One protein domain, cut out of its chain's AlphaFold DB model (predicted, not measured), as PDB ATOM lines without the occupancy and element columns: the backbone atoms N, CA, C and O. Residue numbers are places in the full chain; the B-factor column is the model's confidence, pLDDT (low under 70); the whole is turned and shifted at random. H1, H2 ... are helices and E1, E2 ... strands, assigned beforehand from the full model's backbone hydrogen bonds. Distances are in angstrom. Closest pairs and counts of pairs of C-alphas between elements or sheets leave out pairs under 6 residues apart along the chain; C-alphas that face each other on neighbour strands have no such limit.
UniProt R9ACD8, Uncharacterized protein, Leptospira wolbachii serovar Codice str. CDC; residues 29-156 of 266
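Overview. This is residues 29 to 156 of the 266 residues of an uncharacterized protein of Leptospira wolbachii serovar Codice str. CDC (UniProt R9ACD8). Two strongly twisted four-stranded sheets, E1 to E4 and E5 to E8, form a loose wedge with the short helix H4 between them; they come nearest where the edge strands E1 and E5 are near each other. Short helices H1, H2, H3 and H5 lie round this body. The 128 printed residues hold five named helices and eight strands, in the order H1 E1 E2 H2 E3 E4 H3 H4 E5 E6 H5 E7 E8; both sheets are antiparallel and follow chain order, and the class is mixed, helices and strands. The whole is compact and rounded, with a radius of gyration of the C-alphas of 14.2 A and spans of 39 by 35 by 34 A.

Along the chain. H1, residues 29 to 33, begins at C-alpha 29 (363.161, 366.329, 285.318). E1 is residues 36 to 38, E2 residues 44 to 50 (20.1 A) and H2 residues 55 to 58. E3, residues 73 to 80, is 20.3 A long and begins at C-alpha 73 (349.031, 363.227, 278.815); E4 is residues 85 to 91 (16.5 A). H3 is residues 94 to 97, H4 residues 109 to 112 and E5 residues 115 to 118. E6 is residues 124 to 129 (16.2 A), H5 residues 130 to 133 and E7 residues 139 to 146 (22.9 A). E8, residues 151 to 156, is 15.7 A long and ends at C-alpha 156 (348.929, 340.318, 286.613).

Arrangement. E1 and E2 form a hairpin, with N 46 and O 37 at 2.9 A. E2 and E3 are antiparallel at 160 degrees, with N 47 and O 77 at 2.9 A. The hairpin E3 and E4 has N 78 and O 88 at 2.8 A. H4 is on this sheet at a height of 7.9 A, only just over E3, on which 3 of its 4 C-alphas fall; the closest C-alphas are those of Ile 73 and Leu 109, 6.3 A. H2 only grazes this sheet; H1 and H3 are on neither sheet. In the second sheet, the hairpin E5 and E6 has N 125 and O 117 at 2.9 A, E6 and E7 have N 143 and O 126 at 2.8 A, and the hairpin E7 and E8 has N 153 and O 144 at 2.8 A. H4 only grazes this sheet, the C-alphas of Ile 111 and Tyr 126 being 6.1 A apart; H5 only grazes it too. Every O i to N i+4 pair of H1 is within hydrogen-bond range; H2 to H5 are too short for one.

Size, cuts and confidence. The C-alphas farthest apart, those of Glu 83 and Asn 136, are 44.4 A apart. The printed part has no cut; H2 to E3 and H3 to H4 are long links. Its mean pLDDT is 74.5, and 47 residues are under 70, among them 29 to 36, 58 to 71 and 95 to 112.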
ATOM      1  N   ASP A  29     362.120 366.919 286.160       37.97
ATOM      2  CA  ASP A  29     363.161 366.329 285.318       37.97
ATOM      3  C   ASP A  29     362.999 364.814 285.111       37.97
ATOM      4  O   ASP A  29     363.330 364.322 284.037       37.97
ATOM      5  N   LEU A  30     362.415 364.082 286.068       39.75
ATOM      6  CA  LEU A  30     362.044 362.671 285.884       39.75
ATOM      7  C   LEU A  30     360.852 362.555 284.923       39.75
ATOM      8  O   LEU A  30     360.899 361.753 283.999       39.75
ATOM      9  N   VAL A  31     359.845 363.428 285.079       43.03
ATOM     10  CA  VAL A  31     358.673 363.534 284.182       43.03
ATOM     11  C   VAL A  31     359.072 364.000 282.769       43.03
ATOM     12  O   VAL A  31     358.461 363.633 281.770       43.03
ATOM     13  N   LYS A  32     360.140 364.794 282.643       38.06
ATOM     14  CA  LYS A  32     360.694 365.178 281.337       38.06
ATOM     15  C   LYS A  32     361.582 364.099 280.719       38.06
ATOM     16  O   LYS A  32     361.611 363.996 279.495       38.06
ATOM     17  N   GLN A  33     362.286 363.295 281.517       40.84
ATOM     18  CA  GLN A  33     363.039 362.136 281.020       40.84
ATOM     19  C   GLN A  33     362.121 360.974 280.607       40.84
ATOM     20  O   GLN A  33     362.474 360.237 279.690       40.84
ATOM     21  N   THR A  34     360.909 360.869 281.163       48.66
ATOM     22  CA  THR A  34     359.867 359.941 280.678       48.66
ATOM     23  C   THR A  34     359.303 360.296 279.297       48.66
ATOM     24  O   THR A  34     358.597 359.483 278.712       48.66
ATOM     25  N   ASN A  35     359.636 361.459 278.719       51.94
ATOM     26  CA  ASN A  35     359.085 361.876 277.420       51.94
ATOM     27  C   ASN A  35     359.596 361.063 276.226       51.94
ATOM     28  O   ASN A  35     359.081 361.246 275.123       51.94
ATOM     29  N   LYS A  36     360.643 360.247 276.405       63.47
ATOM     30  CA  LYS A  36     361.338 359.548 275.319       63.47
ATOM     31  C   LYS A  36     361.894 358.209 275.783       63.47
ATOM     32  O   LYS A  36     362.995 358.149 276.319       63.47
ATOM     33  N   LEU A  37     361.140 357.137 275.549       76.81
ATOM     34  CA  LEU A  37     361.547 355.771 275.899       76.81
ATOM     35  C   LEU A  37     361.832 354.972 274.635       76.81
ATOM     36  O   LEU A  37     360.936 354.735 273.825       76.81
ATOM     37  N   ILE A  38     363.092 354.582 274.473       85.00
ATOM     38  CA  ILE A  38     363.591 353.884 273.289       85.00
ATOM     39  C   ILE A  38     363.417 352.372 273.481       85.00
ATOM     40  O   ILE A  38     363.644 351.852 274.574       85.00
ATOM     41  N   SER A  39     362.980 351.673 272.434       87.69
ATOM     42  CA  SER A  39     362.866 350.216 272.436       87.69
ATOM     43  C   SER A  39     364.224 349.528 272.541       87.69
ATOM     44  O   SER A  39     365.250 350.095 272.178       87.69
ATOM     45  N   ASN A  40     364.244 348.280 273.013       83.75
ATOM     46  CA  ASN A  40     365.493 347.540 273.241       83.75
ATOM     47  C   ASN A  40     366.355 347.394 271.976       83.75
ATOM     48  O   ASN A  40     367.578 347.331 272.057       83.75
ATOM     49  N   ASP A  41     365.722 347.337 270.805       87.38
ATOM     50  CA  ASP A  41     366.384 347.268 269.499       87.38
ATOM     51  C   ASP A  41     366.728 348.653 268.911       87.38
ATOM     52  O   ASP A  41     367.196 348.743 267.778       87.38
ATOM     53  N   ASN A  42     366.495 349.735 269.663       88.00
ATOM     54  CA  ASN A  42     366.640 351.131 269.247       88.00
ATOM     55  C   ASN A  42     365.842 351.515 267.991       88.00
ATOM     56  O   ASN A  42     366.170 352.494 267.317       88.00
ATOM     57  N   LYS A  43     364.791 350.760 267.655       93.06
ATOM     58  CA  LYS A  43     363.969 351.024 266.472       93.06
ATOM     59  C   LYS A  43     362.874 352.051 266.736       93.06
ATOM     60  O   LYS A  43     362.556 352.853 265.855       93.06
ATOM     61  N   TYR A  44     362.292 352.023 267.928       92.44
ATOM     62  CA  TYR A  44     361.114 352.798 268.284       92.44
ATOM     63  C   TYR A  44     361.380 353.725 269.458       92.44
ATOM     64  O   TYR A  44     362.181 353.424 270.338       92.44
ATOM     65  N   ILE A  45     360.669 354.846 269.481       89.88
ATOM     66  CA  ILE A  45     360.635 355.775 270.603       89.88
ATOM     67  C   ILE A  45     359.187 356.085 270.957       89.88
ATOM     68  O   ILE A  45     358.374 356.372 270.074       89.88
ATOM     69  N   ILE A  46     358.865 356.009 272.244       87.06
ATOM     70  CA  ILE A  46     357.613 356.546 272.773       87.06
ATOM     71  C   ILE A  46     357.779 358.038 272.995       87.06
ATOM     72  O   ILE A  46     358.748 358.454 273.621       87.06
ATOM     73  N   GLU A  47     356.821 358.818 272.507       86.19
ATOM     74  CA  GLU A  47     356.731 360.252 272.760       86.19
ATOM     75  C   GLU A  47     355.352 360.573 273.340       86.19
ATOM     76  O   GLU A  47     354.324 360.268 272.730       86.19
ATOM     77  N   THR A  48     355.326 361.205 274.510       81.00
ATOM     78  CA  THR A  48     354.107 361.741 275.121       81.00
ATOM     79  C   THR A  48     354.074 363.257 274.970       81.00
ATOM     80  O   THR A  48     355.108 363.928 274.956       81.00
ATOM     81  N   SER A  49     352.878 363.822 274.826       79.25
ATOM     82  CA  SER A  49     352.695 365.275 274.855       79.25
ATOM     83  C   SER A  49     351.553 365.665 275.771       79.25
ATOM     84  O   SER A  49     350.573 364.927 275.884       79.25
ATOM     85  N   TYR A  50     351.670 366.852 276.354       77.00
ATOM     86  CA  TYR A  50     350.770 367.386 277.364       77.00
ATOM     87  C   TYR A  50     350.077 368.649 276.845       77.00
ATOM     88  O   TYR A  50     350.681 369.413 276.093       77.00
ATOM     89  N   SER A  51     348.824 368.876 277.237       71.81
ATOM     90  CA  SER A  51     348.093 370.112 276.930       71.81
ATOM     91  C   SER A  51     347.114 370.456 278.048       71.81
ATOM     92  O   SER A  51     346.313 369.634 278.483       71.81
ATOM     93  N   ASP A  52     347.164 371.705 278.492       67.44
ATOM     94  CA  ASP A  52     346.258 372.325 279.461       67.44
ATOM     95  C   ASP A  52     345.137 373.139 278.783       67.44
ATOM     96  O   ASP A  52     344.234 373.667 279.447       67.44
ATOM     97  N   HIS A  53     345.168 373.238 277.455       70.81
ATOM     98  CA  HIS A  53     344.196 373.980 276.653       70.81
ATOM     99  C   HIS A  53     343.255 373.074 275.854       70.81
ATOM    100  O   HIS A  53     342.184 373.528 275.457       70.81
ATOM    101  N   ASP A  54     343.606 371.802 275.658       74.56
ATOM    102  CA  ASP A  54     342.743 370.842 274.972       74.56
ATOM    103  C   ASP A  54     341.623 370.347 275.920       74.56
ATOM    104  O   ASP A  54     341.910 369.746 276.965       74.56
ATOM    105  N   PRO A  55     340.337 370.611 275.607       74.69
ATOM    106  CA  PRO A  55     339.227 370.194 276.453       74.69
ATOM    107  C   PRO A  55     339.066 368.672 276.519       74.69
ATOM    108  O   PRO A  55     338.629 368.174 277.554       74.69
ATOM    109  N   ASP A  56     339.437 367.928 275.472       76.06
ATOM    110  CA  ASP A  56     339.337 366.467 275.473       76.06
ATOM    111  C   ASP A  56     340.392 365.848 276.412       76.06
ATOM    112  O   ASP A  56     340.138 364.807 277.018       76.06
ATOM    113  N   CYS A  57     341.527 366.523 276.635       74.62
ATOM    114  CA  CYS A  57     342.513 366.112 277.642       74.62
ATOM    115  C   CYS A  57     342.040 366.320 279.077       74.62
ATOM    116  O   CYS A  57     342.276 365.475 279.935       74.62
ATOM    117  N   LYS A  58     341.330 367.423 279.343       69.44
ATOM    118  CA  LYS A  58     340.784 367.724 280.680       69.44
ATOM    119  C   LYS A  58     339.708 366.742 281.133       69.44
ATOM    120  O   LYS A  58     339.411 366.687 282.322       69.44
ATOM    121  N   LYS A  59     339.090 366.022 280.193       69.12
ATOM    122  CA  LYS A  59     338.087 364.988 280.475       69.12
ATOM    123  C   LYS A  59     338.699 363.658 280.911       69.12
ATOM    124  O   LYS A  59     337.952 362.783 281.339       69.12
ATOM    125  N   GLN A  60     340.007 363.464 280.750       66.94
ATOM    126  CA  GLN A  60     340.633 362.218 281.182       66.94
ATOM    127  C   GLN A  60     340.591 362.093 282.711       66.94
ATOM    128  O   GLN A  60     340.298 363.056 283.421       66.94
ATOM    129  N   LEU A  61     340.855 360.895 283.229       62.00
ATOM    130  CA  LEU A  61     341.068 360.701 284.662       62.00
ATOM    131  C   LEU A  61     342.488 361.148 285.006       62.00
ATOM    132  O   LEU A  61     343.447 360.683 284.397       62.00
ATOM    133  N   GLY A  62     342.605 362.094 285.937       59.59
ATOM    134  CA  GLY A  62     343.890 362.707 286.270       59.59
ATOM    135  C   GLY A  62     344.668 361.827 287.201       59.59
ATOM    136  O   GLY A  62     344.118 361.366 288.203       59.59
ATOM    137  N   ALA A  63     345.942 361.628 286.892       63.66
ATOM    138  CA  ALA A  63     346.861 361.062 287.850       63.66
ATOM    139  C   ALA A  63     347.141 362.099 288.959       63.66
ATOM    140  O   ALA A  63     347.154 363.305 288.726       63.66
ATOM    141  N   ILE A  64     347.440 361.658 290.179       62.09
ATOM    142  CA  ILE A  64     347.844 362.508 291.309       62.09
ATOM    143  C   ILE A  64     349.111 363.299 290.951       62.09
ATOM    144  O   ILE A  64     349.321 364.400 291.458       62.09
ATOM    145  N   PHE A  65     349.933 362.759 290.047       55.34
ATOM    146  CA  PHE A  65     351.119 363.422 289.505       55.34
ATOM    147  C   PHE A  65     350.789 364.615 288.601       55.34
ATOM    148  O   PHE A  65     351.656 365.454 288.377       55.34
ATOM    149  N   ASP A  66     349.538 364.748 288.158       57.34
ATOM    150  CA  ASP A  66     349.043 365.893 287.395       57.34
ATOM    151  C   ASP A  66     348.695 367.074 288.320       57.34
ATOM    152  O   ASP A  66     347.816 367.871 288.009       57.34
ATOM    153  N   LEU A  67     349.323 367.199 289.495       56.38
ATOM    154  CA  LEU A  67     349.146 368.333 290.401       56.38
ATOM    155  C   LEU A  67     350.450 369.143 290.491       56.38
ATOM    156  O   LEU A  67     351.432 368.652 291.049       56.38
ATOM    157  N   PRO A  68     350.479 370.400 289.994       54.94
ATOM    158  CA  PRO A  68     349.351 371.197 289.483       54.94
ATOM    159  C   PRO A  68     348.792 370.703 288.129       54.94
ATOM    160  O   PRO A  68     349.529 370.147 287.330       54.94
ATOM    161  N   ARG A  69     347.482 370.935 287.886       52.72
ATOM    162  CA  ARG A  69     346.609 370.403 286.795       52.72
ATOM    163  C   ARG A  69     347.006 370.730 285.342       52.72
ATOM    164  O   ARG A  69     346.136 370.770 284.475       52.72
ATOM    165  N   ASN A  70     348.274 370.982 285.048       52.94
ATOM    166  CA  ASN A  70     348.764 371.436 283.746       52.94
ATOM    167  C   ASN A  70     349.583 370.386 282.969       52.94
ATOM    168  O   ASN A  70     350.211 370.741 281.975       52.94
ATOM    169  N   GLN A  71     349.592 369.114 283.387       59.62
ATOM    170  CA  GLN A  71     350.428 368.068 282.772       59.62
ATOM    171  C   GLN A  71     349.667 366.764 282.508       59.62
ATOM    172  O   GLN A  71     350.159 365.678 282.779       59.62
ATOM    173  N   TRP A  72     348.494 366.866 281.890       70.44
ATOM    174  CA  TRP A  72     347.724 365.710 281.428       70.44
ATOM    175  C   TRP A  72     348.305 365.156 280.132       70.44
ATOM    176  O   TRP A  72     348.476 365.922 279.177       70.44
ATOM    177  N   ILE A  73     348.612 363.856 280.074       76.25
ATOM    178  CA  ILE A  73     349.031 363.227 278.815       76.25
ATOM    179  C   ILE A  73     347.865 363.316 277.835       76.25
ATOM    180  O   ILE A  73     346.821 362.708 278.014       76.25
ATOM    181  N   CYS A  74     348.068 364.084 276.777       79.06
ATOM    182  CA  CYS A  74     347.084 364.353 275.738       79.06
ATOM    183  C   CYS A  74     347.263 363.491 274.506       79.06
ATOM    184  O   CYS A  74     346.324 363.270 273.742       79.06
ATOM    185  N   GLN A  75     348.493 363.044 274.284       83.62
ATOM    186  CA  GLN A  75     348.838 362.207 273.160       83.62
ATOM    187  C   GLN A  75     349.953 361.261 273.564       83.62
ATOM    188  O   GLN A  75     350.887 361.644 274.270       83.62
ATOM    189  N   PHE A  76     349.852 360.046 273.054       84.88
ATOM    190  CA  PHE A  76     350.867 359.019 273.141       84.88
ATOM    191  C   PHE A  76     351.210 358.567 271.725       84.88
ATOM    192  O   PHE A  76     350.319 358.177 270.970       84.88
ATOM    193  N   ASN A  77     352.491 358.617 271.370       87.75
ATOM    194  CA  ASN A  77     352.997 358.228 270.061       87.75
ATOM    195  C   ASN A  77     354.049 357.135 270.186       87.75
ATOM    196  O   ASN A  77     354.864 357.164 271.103       87.75
ATOM    197  N   ILE A  78     354.095 356.250 269.195       90.00
ATOM    198  CA  ILE A  78     355.249 355.391 268.932       90.00
ATOM    199  C   ILE A  78     355.784 355.768 267.563       90.00
ATOM    200  O   ILE A  78     355.074 355.714 266.553       90.00
ATOM    201  N   LYS A  79     357.047 356.169 267.538       92.44
ATOM    202  CA  LYS A  79     357.724 356.660 266.350       92.44
ATOM    203  C   LYS A  79     358.886 355.747 265.996       92.44
ATOM    204  O   LYS A  79     359.698 355.410 266.850       92.44
ATOM    205  N   ASN A  80     358.971 355.363 264.731       94.38
ATOM    206  CA  ASN A  80     360.143 354.707 264.168       94.38
ATOM    207  C   ASN A  80     361.256 355.743 264.015       94.38
ATOM    208  O   ASN A  80     361.074 356.771 263.353       94.38
ATOM    209  N   ILE A  81     362.388 355.487 264.667       92.31
ATOM    210  CA  ILE A  81     363.501 356.431 264.754       92.31
ATOM    211  C   ILE A  81     364.160 356.605 263.382       92.31
ATOM    212  O   ILE A  81     364.396 357.739 262.964       92.31
ATOM    213  N   ALA A  82     364.407 355.508 262.661       92.50
ATOM    214  CA  ALA A  82     365.106 355.529 261.377       92.50
ATOM    215  C   ALA A  82     364.283 356.214 260.275       92.50
ATOM    216  O   ALA A  82     364.812 357.001 259.495       92.50
ATOM    217  N   GLU A  83     362.978 355.945 260.236       94.44
ATOM    218  CA  GLU A  83     362.066 356.519 259.237       94.44
ATOM    219  C   GLU A  83     361.515 357.890 259.646       94.44
ATOM    220  O   GLU A  83     360.822 358.541 258.864       94.44
ATOM    221  N   ASN A  84     361.779 358.324 260.884       91.38
ATOM    222  CA  ASN A  84     361.203 359.528 261.479       91.38
ATOM    223  C   ASN A  84     359.658 359.565 261.382       91.38
ATOM    224  O   ASN A  84     359.053 360.636 261.295       91.38
ATOM    225  N   LYS A  85     359.010 358.394 261.407       94.00
ATOM    226  CA  LYS A  85     357.580 358.211 261.119       94.00
ATOM    227  C   LYS A  85     356.815 357.770 262.363       94.00
ATOM    228  O   LYS A  85     357.232 356.843 263.051       94.00
ATOM    229  N   ILE A  86     355.671 358.403 262.628       90.69
ATOM    230  CA  ILE A  86     354.733 357.953 263.666       90.69
ATOM    231  C   ILE A  86     354.022 356.696 263.151       90.69
ATOM    232  O   ILE A  86     353.302 356.757 262.155       90.69
ATOM    233  N   GLU A  87     354.245 355.563 263.814       90.44
ATOM    234  CA  GLU A  87     353.599 354.285 263.483       90.44
ATOM    235  C   GLU A  87     352.350 354.036 264.340       90.44
ATOM    236  O   GLU A  87     351.432 353.347 263.902       90.44
ATOM    237  N   TYR A  88     352.281 354.641 265.528       87.88
ATOM    238  CA  TYR A  88     351.130 354.571 266.424       87.88
ATOM    239  C   TYR A  88     350.891 355.925 267.082       87.88
ATOM    240  O   TYR A  88     351.844 356.589 267.482       87.88
ATOM    241  N   SER A  89     349.628 356.327 267.212       85.69
ATOM    242  CA  SER A  89     349.232 357.553 267.903       85.69
ATOM    243  C   SER A  89     347.846 357.378 268.500       85.69
ATOM    244  O   SER A  89     346.919 357.011 267.781       85.69
ATOM    245  N   VAL A  90     347.697 357.746 269.768       81.62
ATOM    246  CA  VAL A  90     346.401 357.919 270.435       81.62
ATOM    247  C   VAL A  90     346.357 359.314 271.026       81.62
ATOM    248  O   VAL A  90     347.312 359.736 271.677       81.62
ATOM    249  N   LYS A  91     345.259 360.031 270.790       81.56
ATOM    250  CA  LYS A  91     344.987 361.344 271.376       81.56
ATOM    251  C   LYS A  91     343.787 361.297 272.310       81.56
ATOM    252  O   LYS A  91     342.894 360.461 272.176       81.56
ATOM    253  N   ALA A  92     343.732 362.235 273.244       77.69
ATOM    254  CA  ALA A  92     342.539 362.458 274.038       77.69
ATOM    255  C   ALA A  92     341.324 362.732 273.128       77.69
ATOM    256  O   ALA A  92     341.440 363.367 272.081       77.69
ATOM    257  N   GLY A  93     340.159 362.186 273.489       72.81
ATOM    258  CA  GLY A  93     338.932 362.302 272.692       72.81
ATOM    259  C   GLY A  93     338.855 361.395 271.457       72.81
ATOM    260  O   GLY A  93     337.801 361.335 270.823       72.81
ATOM    261  N   ASP A  94     339.909 360.643 271.116       74.44
ATOM    262  CA  ASP A  94     339.841 359.660 270.028       74.44
ATOM    263  C   ASP A  94     338.805 358.558 270.342       74.44
ATOM    264  O   ASP A  94     338.065 358.147 269.450       74.44
ATOM    265  N   PHE A  95     338.662 358.161 271.613       64.25
ATOM    266  CA  PHE A  95     337.693 357.148 272.065       64.25
ATOM    267  C   PHE A  95     336.232 357.517 271.766       64.25
ATOM    268  O   PHE A  95     335.441 356.648 271.408       64.25
ATOM    269  N   GLU A  96     335.877 358.802 271.855       62.50
ATOM    270  CA  GLU A  96     334.518 359.294 271.571       62.50
ATOM    271  C   GLU A  96     334.227 359.343 270.059       62.50
ATOM    272  O   GLU A  96     333.072 359.314 269.638       62.50
ATOM    273  N   LYS A  97     335.273 359.414 269.222       58.12
ATOM    274  CA  LYS A  97     335.174 359.689 267.777       58.12
ATOM    275  C   LYS A  97     335.300 358.435 266.899       58.12
ATOM    276  O   LYS A  97     335.256 358.554 265.676       58.12
ATOM    277  N   GLY A  98     335.473 357.247 267.488       53.31
ATOM    278  CA  GLY A  98     335.483 355.962 266.769       53.31
ATOM    279  C   GLY A  98     336.589 355.804 265.709       53.31
ATOM    280  O   GLY A  98     336.422 355.049 264.747       53.31
ATOM    281  N   LYS A  99     337.722 356.514 265.829       53.41
ATOM    282  CA  LYS A  99     338.801 356.528 264.819       53.41
ATOM    283  C   LYS A  99     339.743 355.313 264.882       53.41
ATOM    284  O   LYS A  99     340.703 355.296 265.627       53.41
ATOM    285  N   LYS A 100     339.483 354.324 264.028       51.41
ATOM    286  CA  LYS A 100     340.161 353.038 263.711       51.41
ATOM    287  C   LYS A 100     341.643 352.687 264.027       51.41
ATOM    288  O   LYS A 100     342.042 351.606 263.605       51.41
ATOM    289  N   ASN A 101     342.452 353.434 264.772       53.59
ATOM    290  CA  ASN A 101     343.800 352.977 265.131       53.59
ATOM    291  C   ASN A 101     343.808 352.420 266.561       53.59
ATOM    292  O   ASN A 101     343.863 353.167 267.524       53.59
ATOM    293  N   CYS A 102     343.734 351.089 266.671       59.94
ATOM    294  CA  CYS A 102     343.934 350.317 267.901       59.94
ATOM    295  C   CYS A 102     343.241 350.847 269.168       59.94
ATOM    296  O   CYS A 102     343.904 351.268 270.116       59.94
ATOM    297  N   TYR A 103     341.915 350.732 269.231       59.31
ATOM    298  CA  TYR A 103     341.209 350.847 270.504       59.31
ATOM    299  C   TYR A 103     341.081 349.475 271.140       59.31
ATOM    300  O   TYR A 103     340.202 348.698 270.768       59.31
ATOM    301  N   THR A 104     341.920 349.176 272.123       51.12
ATOM    302  CA  THR A 104     341.481 348.216 273.133       51.12
ATOM    303  C   THR A 104     340.597 348.982 274.115       51.12
ATOM    304  O   THR A 104     340.999 350.063 274.561       51.12
ATOM    305  N   PRO A 105     339.388 348.487 274.442       44.16
ATOM    306  CA  PRO A 105     338.621 349.021 275.560       44.16
ATOM    307  C   PRO A 105     339.552 349.143 276.774       44.16
ATOM    308  O   PRO A 105     340.265 348.190 277.087       44.16
ATOM    309  N   ASN A 106     339.593 350.319 277.404       45.25
ATOM    310  CA  ASN A 106     340.474 350.652 278.538       45.25
ATOM    311  C   ASN A 106     341.967 350.894 278.212       45.25
ATOM    312  O   ASN A 106     342.789 350.903 279.128       45.25
ATOM    313  N   PHE A 107     342.352 351.130 276.948       56.38
ATOM    314  CA  PHE A 107     343.672 351.715 276.652       56.38
ATOM    315  C   PHE A 107     343.690 353.192 277.041       56.38
ATOM    316  O   PHE A 107     343.473 354.073 276.217       56.38
ATOM    317  N   GLU A 108     343.887 353.474 278.316       63.50
ATOM    318  CA  GLU A 108     343.989 354.843 278.797       63.50
ATOM    319  C   GLU A 108     345.355 355.421 278.411       63.50
ATOM    320  O   GLU A 108     346.377 354.731 278.475       63.50
ATOM    321  N   LEU A 109     345.413 356.727 278.111       69.50
ATOM    322  CA  LEU A 109     346.695 357.450 278.046       69.50
ATOM    323  C   LEU A 109     347.490 357.348 279.372       69.50
ATOM    324  O   LEU A 109     348.686 357.633 279.395       69.50
ATOM    325  N   GLY A 110     346.848 356.807 280.420       62.62
ATOM    326  CA  GLY A 110     347.410 356.129 281.589       62.62
ATOM    327  C   GLY A 110     348.696 355.321 281.354       62.62
ATOM    328  O   GLY A 110     349.559 355.306 282.227       62.62
ATOM    329  N   ILE A 111     348.877 354.697 280.181       67.44
ATOM    330  CA  ILE A 111     350.121 353.979 279.834       67.44
ATOM    331  C   ILE A 111     351.372 354.853 279.961       67.44
ATOM    332  O   ILE A 111     352.420 354.368 280.381       67.44
ATOM    333  N   GLY A 112     351.272 356.146 279.644       69.25
ATOM    334  CA  GLY A 112     352.409 357.056 279.738       69.25
ATOM    335  C   GLY A 112     352.828 357.363 281.179       69.25
ATOM    336  O   GLY A 112     353.953 357.798 281.395       69.25
ATOM    337  N   TYR A 113     351.964 357.090 282.161       72.19
ATOM    338  CA  TYR A 113     352.280 357.231 283.586       72.19
ATOM    339  C   TYR A 113     352.862 355.955 284.197       72.19
ATOM    340  O   TYR A 113     353.553 356.024 285.209       72.19
ATOM    341  N   GLY A 114     352.576 354.798 283.594       74.50
ATOM    342  CA  GLY A 114     352.910 353.492 284.154       74.50
ATOM    343  C   GLY A 114     353.793 352.621 283.288       74.50
ATOM    344  O   GLY A 114     353.804 351.414 283.487       74.50
ATOM    345  N   PHE A 115     354.489 353.192 282.308       80.81
ATOM    346  CA  PHE A 115     355.392 352.433 281.457       80.81
ATOM    347  C   PHE A 115     356.513 351.794 282.286       80.81
ATOM    348  O   PHE A 115     357.272 352.498 282.952       80.81
ATOM    349  N   ASP A 116     356.650 350.472 282.185       80.88
ATOM    350  CA  ASP A 116     357.692 349.721 282.876       80.88
ATOM    351  C   ASP A 116     358.875 349.448 281.931       80.88
ATOM    352  O   ASP A 116     360.005 349.846 282.217       80.88
ATOM    353  N   TYR A 117     358.637 348.779 280.792       84.69
ATOM    354  CA  TYR A 117     359.691 348.424 279.826       84.69
ATOM    355  C   TYR A 117     359.154 347.985 278.450       84.69
ATOM    356  O   TYR A 117     357.969 347.702 278.267       84.69
ATOM    357  N   TRP A 118     360.064 347.877 277.474       87.81
ATOM    358  CA  TRP A 118     359.822 347.227 276.183       87.81
ATOM    359  C   TRP A 118     360.192 345.746 276.226       87.81
ATOM    360  O   TRP A 118     361.255 345.380 276.730       87.81
ATOM    361  N   THR A 119     359.379 344.886 275.620       88.12
ATOM    362  CA  THR A 119     359.783 343.500 275.351       88.12
ATOM    363  C   THR A 119     360.748 343.439 274.163       88.12
ATOM    364  O   THR A 119     360.854 344.380 273.375       88.12
ATOM    365  N   LEU A 120     361.444 342.311 273.987       87.12
ATOM    366  CA  LEU A 120     362.297 342.075 272.808       87.12
ATOM    367  C   LEU A 120     361.509 342.089 271.486       87.12
ATOM    368  O   LEU A 120     362.072 342.360 270.432       87.12
ATOM    369  N   GLU A 121     360.202 341.834 271.540       91.69
ATOM    370  CA  GLU A 121     359.298 341.884 270.387       91.69
ATOM    371  C   GLU A 121     358.721 343.291 270.147       91.69
ATOM    372  O   GLU A 121     357.806 343.456 269.339       91.69
ATOM    373  N   ASN A 122     359.240 344.314 270.837       90.25
ATOM    374  CA  ASN A 122     358.739 345.688 270.809       90.25
ATOM    375  C   ASN A 122     357.277 345.820 271.250       90.25
ATOM    376  O   ASN A 122     356.545 346.668 270.737       90.25
ATOM    377  N   LYS A 123     356.842 344.995 272.204       91.50
ATOM    378  CA  LYS A 123     355.593 345.222 272.939       91.50
ATOM    379  C   LYS A 123     355.874 346.086 274.158       91.50
ATOM    380  O   LYS A 123     357.010 346.143 274.629       91.50
ATOM    381  N   ILE A 124     354.843 346.743 274.666       88.44
ATOM    382  CA  ILE A 124     354.963 347.641 275.813       88.44
ATOM    383  C   ILE A 124     354.435 346.938 277.054       88.44
ATOM    384  O   ILE A 124     353.305 346.460 277.037       88.44
ATOM    385  N   VAL A 125     355.216 346.911 278.130       87.50
ATOM    386  CA  VAL A 125     354.735 346.500 279.452       87.50
ATOM    387  C   VAL A 125     354.529 347.739 280.307       87.50
ATOM    388  O   VAL A 125     355.405 348.603 280.378       87.50
ATOM    389  N   TYR A 126     353.356 347.835 280.925       85.75
ATOM    390  CA  TYR A 126     353.005 348.952 281.792       85.75
ATOM    391  C   TYR A 126     352.102 348.517 282.944       85.75
ATOM    392  O   TYR A 126     351.314 347.576 282.818       85.75
ATOM    393  N   THR A 127     352.180 349.241 284.056       84.81
ATOM    394  CA  THR A 127     351.397 349.013 285.265       84.81
ATOM    395  C   THR A 127     350.501 350.212 285.549       84.81
ATOM    396  O   THR A 127     350.973 351.318 285.779       84.81
ATOM    397  N   GLN A 128     349.189 349.992 285.573       81.44
ATOM    398  CA  GLN A 128     348.220 350.974 286.053       81.44
ATOM    399  C   GLN A 128     348.062 350.834 287.562       81.44
ATOM    400  O   GLN A 128     347.852 349.723 288.047       81.44
ATOM    401  N   GLN A 129     348.115 351.943 288.296       80.00
ATOM    402  CA  GLN A 129     347.828 351.970 289.729       80.00
ATOM    403  C   GLN A 129     346.592 352.833 290.001       80.00
ATOM    404  O   GLN A 129     346.600 354.026 289.712       80.00
ATOM    405  N   SER A 130     345.541 352.262 290.597       75.88
ATOM    406  CA  SER A 130     344.298 352.992 290.911       75.88
ATOM    407  C   SER A 130     344.526 354.137 291.894       75.88
ATOM    408  O   SER A 130     343.886 355.182 291.784       75.88
ATOM    409  N   GLY A 131     345.499 353.982 292.797       68.19
ATOM    410  CA  GLY A 131     345.942 355.045 293.693       68.19
ATOM    411  C   GLY A 131     346.403 356.301 292.950       68.19
ATOM    412  O   GLY A 131     346.245 357.391 293.482       68.19
ATOM    413  N   TRP A 132     346.887 356.202 291.704       70.31
ATOM    414  CA  TRP A 132     347.196 357.393 290.906       70.31
ATOM    415  C   TRP A 132     345.956 358.207 290.581       70.31
ATOM    416  O   TRP A 132     346.086 359.396 290.392       70.31
ATOM    417  N   PHE A 133     344.756 357.643 290.576       67.56
ATOM    418  CA  PHE A 133     343.540 358.366 290.199       67.56
ATOM    419  C   PHE A 133     342.710 358.796 291.412       67.56
ATOM    420  O   PHE A 133     341.514 359.040 291.297       67.56
ATOM    421  N   SER A 134     343.340 358.892 292.592       64.00
ATOM    422  CA  SER A 134     342.664 359.200 293.864       64.00
ATOM    423  C   SER A 134     341.537 358.215 294.214       64.00
ATOM    424  O   SER A 134     340.578 358.580 294.892       64.00
ATOM    425  N   ALA A 135     341.634 356.966 293.747       64.06
ATOM    426  CA  ALA A 135     340.722 355.907 294.155       64.06
ATOM    427  C   ALA A 135     340.995 355.495 295.612       64.06
ATOM    428  O   ALA A 135     342.146 355.451 296.046       64.06
ATOM    429  N   ASN A 136     339.935 355.149 296.347       58.38
ATOM    430  CA  ASN A 136     340.038 354.668 297.732       58.38
ATOM    431  C   ASN A 136     340.713 353.288 297.837       58.38
ATOM    432  O   ASN A 136     341.210 352.921 298.899       58.38
ATOM    433  N   GLU A 137     340.721 352.520 296.749       64.38
ATOM    434  CA  GLU A 137     341.328 351.193 296.672       64.38
ATOM    435  C   GLU A 137     342.744 351.294 296.089       64.38
ATOM    436  O   GLU A 137     342.932 351.899 295.027       64.38
ATOM    437  N   ASP A 138     343.738 350.674 296.738       71.31
ATOM    438  CA  ASP A 138     345.081 350.509 296.164       71.31
ATOM    439  C   ASP A 138     345.135 349.201 295.367       71.31
ATOM    440  O   ASP A 138     345.233 348.095 295.896       71.31
ATOM    441  N   SER A 139     345.029 349.326 294.054       83.44
ATOM    442  CA  SER A 139     345.141 348.220 293.120       83.44
ATOM    443  C   SER A 139     346.167 348.560 292.054       83.44
ATOM    444  O   SER A 139     346.312 349.711 291.637       83.44
ATOM    445  N   LYS A 140     346.906 347.544 291.620       86.81
ATOM    446  CA  LYS A 140     347.855 347.627 290.516       86.81
ATOM    447  C   LYS A 140     347.527 346.551 289.507       86.81
ATOM    448  O   LYS A 140     347.343 345.397 289.887       86.81
ATOM    449  N   VAL A 141     347.490 346.897 288.230       86.94
ATOM    450  CA  VAL A 141     347.296 345.933 287.145       86.94
ATOM    451  C   VAL A 141     348.374 346.140 286.098       86.94
ATOM    452  O   VAL A 141     348.536 347.242 285.585       86.94
ATOM    453  N   THR A 142     349.108 345.077 285.790       88.94
ATOM    454  CA  THR A 142     350.175 345.082 284.789       88.94
ATOM    455  C   THR A 142     349.660 344.474 283.492       88.94
ATOM    456  O   THR A 142     349.045 343.401 283.502       88.94
ATOM    457  N   TYR A 143     349.945 345.134 282.375       88.75
ATOM    458  CA  TYR A 143     349.537 344.729 281.036       88.75
ATOM    459  C   TYR A 143     350.732 344.642 280.082       88.75
ATOM    460  O   TYR A 143     351.695 345.393 280.212       88.75
ATOM    461  N   GLU A 144     350.630 343.759 279.089       90.94
ATOM    462  CA  GLU A 144     351.425 343.774 277.861       90.94
ATOM    463  C   GLU A 144     350.549 344.299 276.719       90.94
ATOM    464  O   GLU A 144     349.452 343.791 276.480       90.94
ATOM    465  N   PHE A 145     351.046 345.286 275.984       88.94
ATOM    466  CA  PHE A 145     350.378 345.874 274.835       88.94
ATOM    467  C   PHE A 145     351.168 345.634 273.544       88.94
ATOM    468  O   PHE A 145     352.256 346.182 273.336       88.94
ATOM    469  N   ASP A 146     350.589 344.830 272.652       90.25
ATOM    470  CA  ASP A 146     351.023 344.674 271.263       90.25
ATOM    471  C   ASP A 146     350.332 345.751 270.419       90.25
ATOM    472  O   ASP A 146     349.242 345.561 269.870       90.25
ATOM    473  N   TRP A 147     350.979 346.911 270.338       87.19
ATOM    474  CA  TRP A 147     350.474 348.095 269.643       87.19
ATOM    475  C   TRP A 147     350.361 347.922 268.124       87.19
ATOM    476  O   TRP A 147     349.617 348.659 267.484       87.19
ATOM    477  N   LYS A 148     351.059 346.943 267.535       87.50
ATOM    478  CA  LYS A 148     350.955 346.627 266.101       87.50
ATOM    479  C   LYS A 148     349.707 345.810 265.796       87.50
ATOM    480  O   LYS A 148     349.116 345.974 264.732       87.50
ATOM    481  N   LYS A 149     349.321 344.921 266.714       86.94
ATOM    482  CA  LYS A 149     348.117 344.082 266.593       86.94
ATOM    483  C   LYS A 149     346.909 344.632 267.342       86.94
ATOM    484  O   LYS A 149     345.850 344.017 267.293       86.94
ATOM    485  N   CYS A 150     347.064 345.758 268.034       80.62
ATOM    486  CA  CYS A 150     346.034 346.333 268.890       80.62
ATOM    487  C   CYS A 150     345.543 345.350 269.965       80.62
ATOM    488  O   CYS A 150     344.342 345.252 270.206       80.62
ATOM    489  N   ASN A 151     346.450 344.585 270.572       85.12
ATOM    490  CA  ASN A 151     346.087 343.571 271.557       85.12
ATOM    491  C   ASN A 151     346.634 343.936 272.937       85.12
ATOM    492  O   ASN A 151     347.820 344.236 273.069       85.12
ATOM    493  N   LEU A 152     345.775 343.867 273.952       85.12
ATOM    494  CA  LEU A 152     346.118 344.141 275.341       85.12
ATOM    495  C   LEU A 152     345.933 342.868 276.161       85.12
ATOM    496  O   LEU A 152     344.836 342.314 276.234       85.12
ATOM    497  N   LEU A 153     347.007 342.413 276.794       88.00
ATOM    498  CA  LEU A 153     347.025 341.226 277.632       88.00
ATOM    499  C   LEU A 153     347.274 341.626 279.085       88.00
ATOM    500  O   LEU A 153     348.315 342.190 279.407       88.00
ATOM    501  N   LYS A 154     346.349 341.290 279.988       87.62
ATOM    502  CA  LYS A 154     346.573 341.419 281.433       87.62
ATOM    503  C   LYS A 154     347.587 340.365 281.886       87.62
ATOM    504  O   LYS A 154     347.327 339.169 281.765       87.62
ATOM    505  N   LEU A 155     348.721 340.810 282.418       89.50
ATOM    506  CA  LEU A 155     349.790 339.942 282.913       89.50
ATOM    507  C   LEU A 155     349.592 339.573 284.384       89.50
ATOM    508  O   LEU A 155     349.754 338.413 284.766       89.50
ATOM    509  N   GLY A 156     349.194 340.548 285.202       89.19
ATOM    510  CA  GLY A 156     348.929 340.318 286.613       89.19
ATOM    511  C   GLY A 156     348.221 341.475 287.297       89.19
ATOM    512  O   GLY A 156     348.111 342.568 286.747       89.19
TER     513      GLY A 156